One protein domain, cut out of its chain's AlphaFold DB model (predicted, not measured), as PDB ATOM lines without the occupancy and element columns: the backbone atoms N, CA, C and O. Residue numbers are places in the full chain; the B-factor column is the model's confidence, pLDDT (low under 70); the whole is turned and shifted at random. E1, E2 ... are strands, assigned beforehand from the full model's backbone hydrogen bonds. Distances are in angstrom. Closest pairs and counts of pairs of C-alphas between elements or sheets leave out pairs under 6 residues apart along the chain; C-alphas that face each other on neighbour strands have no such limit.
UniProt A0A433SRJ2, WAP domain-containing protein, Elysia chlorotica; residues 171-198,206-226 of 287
ATOM      1  N   LYS A 171     306.556-191.046  95.911       81.44
ATOM      2  CA  LYS A 171     305.289-191.300  96.602       81.44
ATOM      3  C   LYS A 171     304.231-190.250  96.262       81.44
ATOM      4  O   LYS A 171     304.298-189.106  96.700       81.44
ATOM      5  N   LYS A 172     303.167-190.673  95.575       86.81
ATOM      6  CA  LYS A 172     301.952-189.861  95.402       86.81
ATOM      7  C   LYS A 172     301.068-189.973  96.641       86.81
ATOM      8  O   LYS A 172     300.557-191.052  96.938       86.81
ATOM      9  N   CYS A 173     300.884-188.866  97.350       84.56
ATOM     10  CA  CYS A 173     299.962-188.794  98.477       84.56
ATOM     11  C   CYS A 173     298.526-188.437  98.018       84.56
ATOM     12  O   CYS A 173     298.358-187.817  96.965       84.56
ATOM     13  N   PRO A 174     297.484-188.850  98.766       87.44
ATOM     14  CA  PRO A 174     296.091-188.458  98.518       87.44
ATOM     15  C   PRO A 174     295.858-186.937  98.505       87.44
ATOM     16  O   PRO A 174     296.643-186.169  99.063       87.44
ATOM     17  N   SER A 175     294.731-186.497  97.937       80.62
ATOM     18  CA  SER A 175     294.296-185.093  97.987       80.62
ATOM     19  C   SER A 175     294.263-184.568  99.432       80.62
ATOM     20  O   SER A 175     293.737-185.246 100.312       80.62
ATOM     21  N   ASN A 176     294.804-183.366  99.661       76.12
ATOM     22  CA  ASN A 176     294.993-182.713 100.973       76.12
ATOM     23  C   ASN A 176     296.040-183.360 101.902       76.12
ATOM     24  O   ASN A 176     296.017-183.137 103.114       76.12
ATOM     25  N   SER A 177     296.980-184.130 101.348       83.19
ATOM     26  CA  SER A 177     298.137-184.636 102.090       83.19
ATOM     27  C   SER A 177     299.451-184.400 101.342       83.19
ATOM     28  O   SER A 177     299.469-184.294 100.116       83.19
ATOM     29  N   TYR A 178     300.554-184.316 102.080       78.81
ATOM     30  CA  TYR A 178     301.906-184.154 101.550       78.81
ATOM     31  C   TYR A 178     302.830-185.238 102.096       78.81
ATOM     32  O   TYR A 178     302.630-185.759 103.194       78.81
ATOM     33  N   CYS A 179     303.846-185.595 101.314       81.94
ATOM     34  CA  CYS A 179     304.870-186.526 101.764       81.94
ATOM     35  C   CYS A 179     305.898-185.805 102.649       81.94
ATOM     36  O   CYS A 179     306.373-184.719 102.304       81.94
ATOM     37  N   GLN A 180     306.250-186.401 103.789       78.50
ATOM     38  CA  GLN A 180     307.227-185.833 104.714       78.50
ATOM     39  C   GLN A 180     308.671-186.056 104.240       78.50
ATOM     40  O   GLN A 180     309.152-187.192 104.192       78.50
ATOM     41  N   ARG A 181     309.406-184.956 104.025       71.00
ATOM     42  CA  ARG A 181     310.861-184.985 103.798       71.00
ATOM     43  C   ARG A 181     311.638-185.182 105.103       71.00
ATOM     44  O   ARG A 181     311.202-184.770 106.178       71.00
ATOM     45  N   LYS A 182     312.842-185.742 104.985       65.81
ATOM     46  CA  LYS A 182     313.764-186.051 106.096       65.81
ATOM     47  C   LYS A 182     314.163-184.837 106.952       65.81
ATOM     48  O   LYS A 182     314.530-185.018 108.109       65.81
ATOM     49  N   ASP A 183     314.030-183.623 106.424       64.56
ATOM     50  CA  ASP A 183     314.456-182.384 107.091       64.56
ATOM     51  C   ASP A 183     313.395-181.783 108.036       64.56
ATOM     52  O   ASP A 183     313.654-180.770 108.690       64.56
ATOM     53  N   PHE A 184     312.205-182.392 108.143       62.19
ATOM     54  CA  PHE A 184     311.142-181.921 109.037       62.19
ATOM     55  C   PHE A 184     311.153-182.687 110.373       62.19
ATOM     56  O   PHE A 184     310.790-183.864 110.409       62.19
ATOM     57  N   PRO A 185     311.514-182.034 111.498       57.25
ATOM     58  CA  PRO A 185     311.872-182.700 112.756       57.25
ATOM     59  C   PRO A 185     310.704-183.332 113.530       57.25
ATOM     60  O   PRO A 185     310.940-183.943 114.570       57.25
ATOM     61  N   ARG A 186     309.452-183.159 113.083       65.00
ATOM     62  CA  ARG A 186     308.263-183.415 113.910       65.00
ATOM     63  C   ARG A 186     307.280-184.460 113.371       65.00
ATOM     64  O   ARG A 186     306.217-184.606 113.964       65.00
ATOM     65  N   CYS A 187     307.599-185.201 112.313       62.50
ATOM     66  CA  CYS A 187     306.757-186.344 111.945       62.50
ATOM     67  C   CYS A 187     307.485-187.681 111.992       62.50
ATOM     68  O   CYS A 187     308.698-187.785 111.781       62.50
ATOM     69  N   SER A 188     306.694-188.680 112.376       61.06
ATOM     70  CA  SER A 188     307.031-190.091 112.390       61.06
ATOM     71  C   SER A 188     307.522-190.511 111.011       61.06
ATOM     72  O   SER A 188     306.812-190.296 110.049       61.06
ATOM     73  N   ALA A 189     308.720-191.097 110.967       62.50
ATOM     74  CA  ALA A 189     309.369-191.732 109.817       62.50
ATOM     75  C   ALA A 189     309.295-190.978 108.455       62.50
ATOM     76  O   ALA A 189     308.242-190.907 107.826       62.50
ATOM     77  N   PRO A 190     310.432-190.503 107.901       67.12
ATOM     78  CA  PRO A 190     310.445-189.860 106.583       67.12
ATOM     79  C   PRO A 190     309.810-190.743 105.496       67.12
ATOM     80  O   PRO A 190     310.056-191.949 105.445       67.12
ATOM     81  N   GLY A 191     309.026-190.129 104.605       70.81
ATOM     82  CA  GLY A 191     308.307-190.819 103.531       70.81
ATOM     83  C   GLY A 191     306.867-191.231 103.839       70.81
ATOM     84  O   GLY A 191     306.235-191.876 102.998       70.81
ATOM     85  N   GLU A 192     306.303-190.866 104.990       81.19
ATOM     86  CA  GLU A 192     304.868-191.000 105.278       81.19
ATOM     87  C   GLU A 192     304.041-189.839 104.685       81.19
ATOM     88  O   GLU A 192     304.573-188.775 104.365       81.19
ATOM     89  N   CYS A 193     302.744-190.078 104.432       82.75
ATOM     90  CA  CYS A 193     301.832-189.025 103.960       82.75
ATOM     91  C   CYS A 193     301.125-188.414 105.168       82.75
ATOM     92  O   CYS A 193     300.548-189.152 105.965       82.75
ATOM     93  N   HIS A 194     301.125-187.089 105.260       81.81
ATOM     94  CA  HIS A 194     300.519-186.334 106.355       81.81
ATOM     95  C   HIS A 194     299.503-185.340 105.817       81.81
ATOM     96  O   HIS A 194     299.681-184.815 104.717       81.81
ATOM     97  N   SER A 195     298.446-185.074 106.577       80.88
ATOM     98  CA  SER A 195     297.454-184.073 106.188       80.88
ATOM     99  C   SER A 195     298.037-182.676 106.364       80.88
ATOM    100  O   SER A 195     298.923-182.449 107.194       80.88
ATOM    101  N   GLU A 196     297.539-181.717 105.587       69.50
ATOM    102  CA  GLU A 196     297.911-180.311 105.752       69.50
ATOM    103  C   GLU A 196     297.673-179.847 107.205       69.50
ATOM    104  O   GLU A 196     296.555-179.913 107.712       69.50
ATOM    105  N   GLY A 197     298.742-179.418 107.891       67.25
ATOM    106  CA  GLY A 197     298.705-178.990 109.298       67.25
ATOM    107  C   GLY A 197     299.218-180.007 110.329       67.25
ATOM    108  O   GLY A 197     299.486-179.607 111.461       67.25
ATOM    109  N   ASP A 198     299.438-181.274 109.958       71.94
ATOM    110  CA  ASP A 198     299.943-182.297 110.889       71.94
ATOM    111  C   ASP A 198     301.434-182.095 111.225       71.94
ATOM    112  O   ASP A 198     301.854-182.281 112.370       71.94
ATOM    113  N   CYS A 206     314.693-168.398 120.121       86.00
ATOM    114  CA  CYS A 206     315.583-167.309 120.534       86.00
ATOM    115  C   CYS A 206     317.051-167.758 120.624       86.00
ATOM    116  O   CYS A 206     317.358-168.920 120.899       86.00
ATOM    117  N   GLU A 207     317.961-166.798 120.465       86.31
ATOM    118  CA  GLU A 207     319.415-166.986 120.534       86.31
ATOM    119  C   GLU A 207     319.920-167.115 121.983       86.31
ATOM    120  O   GLU A 207     320.768-166.353 122.443       86.31
ATOM    121  N   ILE A 208     319.378-168.069 122.740       88.44
ATOM    122  CA  ILE A 208     319.851-168.381 124.092       88.44
ATOM    123  C   ILE A 208     320.669-169.670 124.092       88.44
ATOM    124  O   ILE A 208     320.304-170.677 123.480       88.44
ATOM    125  N   PHE A 209     321.779-169.658 124.826       92.31
ATOM    126  CA  PHE A 209     322.547-170.867 125.089       92.31
ATOM    127  C   PHE A 209     322.056-171.530 126.380       92.31
ATOM    128  O   PHE A 209     322.277-171.020 127.477       92.31
ATOM    129  N   CYS A 210     321.416-172.693 126.253       92.31
ATOM    130  CA  CYS A 210     321.006-173.510 127.393       92.31
ATOM    131  C   CYS A 210     321.962-174.691 127.585       92.31
ATOM    132  O   CYS A 210     321.918-175.657 126.824       92.31
ATOM    133  N   GLN A 211     322.769-174.653 128.650       92.81
ATOM    134  CA  GLN A 211     323.779-175.678 128.958       92.81
ATOM    135  C   GLN A 211     323.199-177.098 129.123       92.81
ATOM    136  O   GLN A 211     323.873-178.079 128.824       92.81
ATOM    137  N   HIS A 212     321.939-177.215 129.557       90.88
ATOM    138  CA  HIS A 212     321.226-178.490 129.732       90.88
ATOM    139  C   HIS A 212     320.111-178.711 128.691       90.88
ATOM    140  O   HIS A 212     319.280-179.611 128.831       90.88
ATOM    141  N   GLY A 213     320.099-177.903 127.626       89.25
ATOM    142  CA  GLY A 213     319.098-177.931 126.561       89.25
ATOM    143  C   GLY A 213     317.860-177.075 126.843       89.25
ATOM    144  O   GLY A 213     317.635-176.611 127.960       89.25
ATOM    145  N   ASN A 214     317.052-176.858 125.806       93.00
ATOM    146  CA  ASN A 214     315.792-176.119 125.900       93.00
ATOM    147  C   ASN A 214     314.651-177.023 126.392       93.00
ATOM    148  O   ASN A 214     314.622-178.226 126.107       93.00
ATOM    149  N   VAL A 215     313.695-176.436 127.102       91.31
ATOM    150  CA  VAL A 215     312.378-177.019 127.362       91.31
ATOM    151  C   VAL A 215     311.658-177.135 126.025       91.31
ATOM    152  O   VAL A 215     311.706-176.214 125.206       91.31
ATOM    153  N   LEU A 216     311.020-178.277 125.795       86.38
ATOM    154  CA  LEU A 216     310.208-178.490 124.606       86.38
ATOM    155  C   LEU A 216     308.773-178.055 124.901       86.38
ATOM    156  O   LEU A 216     308.282-178.272 126.009       86.38
ATOM    157  N   ASP A 217     308.118-177.431 123.932       80.81
ATOM    158  CA  ASP A 217     306.685-177.160 124.002       80.81
ATOM    159  C   ASP A 217     305.876-178.477 123.852       80.81
ATOM    160  O   ASP A 217     306.457-179.539 123.590       80.81
ATOM    161  N   PRO A 218     304.534-178.462 123.998       77.25
ATOM    162  CA  PRO A 218     303.693-179.652 123.780       77.25
ATOM    163  C   PRO A 218     303.848-180.256 122.381       77.25
ATOM    164  O   PRO A 218     303.456-181.394 122.127       77.25
ATOM    165  N   ASN A 219     304.414-179.468 121.474       69.12
ATOM    166  CA  ASN A 219     304.654-179.794 120.097       69.12
ATOM    167  C   ASN A 219     306.071-180.348 119.841       69.12
ATOM    168  O   ASN A 219     306.406-180.667 118.705       69.12
ATOM    169  N   GLY A 220     306.905-180.514 120.871       76.44
ATOM    170  CA  GLY A 220     308.275-181.015 120.733       76.44
ATOM    171  C   GLY A 220     309.271-179.989 120.178       76.44
ATOM    172  O   GLY A 220     310.435-180.325 119.963       76.44
ATOM    173  N   CYS A 221     308.856-178.740 119.971       84.38
ATOM    174  CA  CYS A 221     309.712-177.659 119.509       84.38
ATOM    175  C   CYS A 221     310.468-177.028 120.676       84.38
ATOM    176  O   CYS A 221     309.945-176.871 121.779       84.38
ATOM    177  N   LYS A 222     311.728-176.648 120.438       86.81
ATOM    178  CA  LYS A 222     312.532-175.928 121.433       86.81
ATOM    179  C   LYS A 222     311.855-174.591 121.744       86.81
ATOM    180  O   LYS A 222     311.655-173.772 120.855       86.81
ATOM    181  N   SER A 223     311.530-174.378 123.010       87.62
ATOM    182  CA  SER A 223     311.063-173.088 123.514       87.62
ATOM    183  C   SER A 223     312.239-172.217 123.958       87.62
ATOM    184  O   SER A 223     313.380-172.670 124.017       87.62
ATOM    185  N   CYS A 224     311.946-170.975 124.336       91.62
ATOM    186  CA  CYS A 224     312.911-170.024 124.889       91.62
ATOM    187  C   CYS A 224     313.240-170.223 126.374       91.62
ATOM    188  O   CYS A 224     313.617-169.279 127.063       91.62
ATOM    189  N   LEU A 225     313.066-171.436 126.892       92.31
ATOM    190  CA  LEU A 225     313.276-171.751 128.299       92.31
ATOM    191  C   LEU A 225     314.340-172.837 128.428       92.31
ATOM    192  O   LEU A 225     314.291-173.836 127.716       92.31
ATOM    193  N   CYS A 226     315.279-172.678 129.362       94.31
ATOM    194  CA  CYS A 226     316.310-173.682 129.620       94.31
ATOM    195  C   CYS A 226     315.833-174.752 130.606       94.31
ATOM    196  O   CYS A 226     315.154-174.456 131.590       94.31
TER     197      CYS A 226
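What this domain is: This is residues 171 to 198 and 206 to 226 of the 287 residues of the protein "WAP domain-containing protein" of Elysia chlorotica (UniProt A0A433SRJ2). With little regular structure, the model is a rod of two small lobes end to end, each built on a short two-stranded hairpin: E1 and E2, then E3 and E4. The loop of residues 180 to 192 reaches from the first hairpin into the middle. The printed part has 49 residues, 14 of them in four named strands, with no named helix; it is all strand, both sheets antiparallel. It is only just extended, close to loose: the radius of gyration of the C-alphas is 14.7 A, the spans 42 by 17 by 16 A.

Where its parts are: E1, residues 177 to 179, begins at C-alpha (298.137, -184.636, 102.090) and measures 7.0 A; E2, residues 193 to 195, also 7.0 A. E3, residues 214 to 216, measures 6.2 A; E4, residues 222 to 226, measures 9.3 A and ends at (316.310, -173.682, 129.620).

How they stand to each other: In the hairpin E1 and E2, N 178 and O 194 are 2.8 A apart, within hydrogen-bond range. In the hairpin E3 and E4, N 215 and O 225 are, at 2.7 A. E2 and E3 are apart.

The domain as a whole: Residues 199 to 205 are not printed; C-alphas 198 and 206 are 23.7 A apart. The link E1 to E2 is long. Residues 182 to 190, 196 to 197 and 219 have pLDDT under 70.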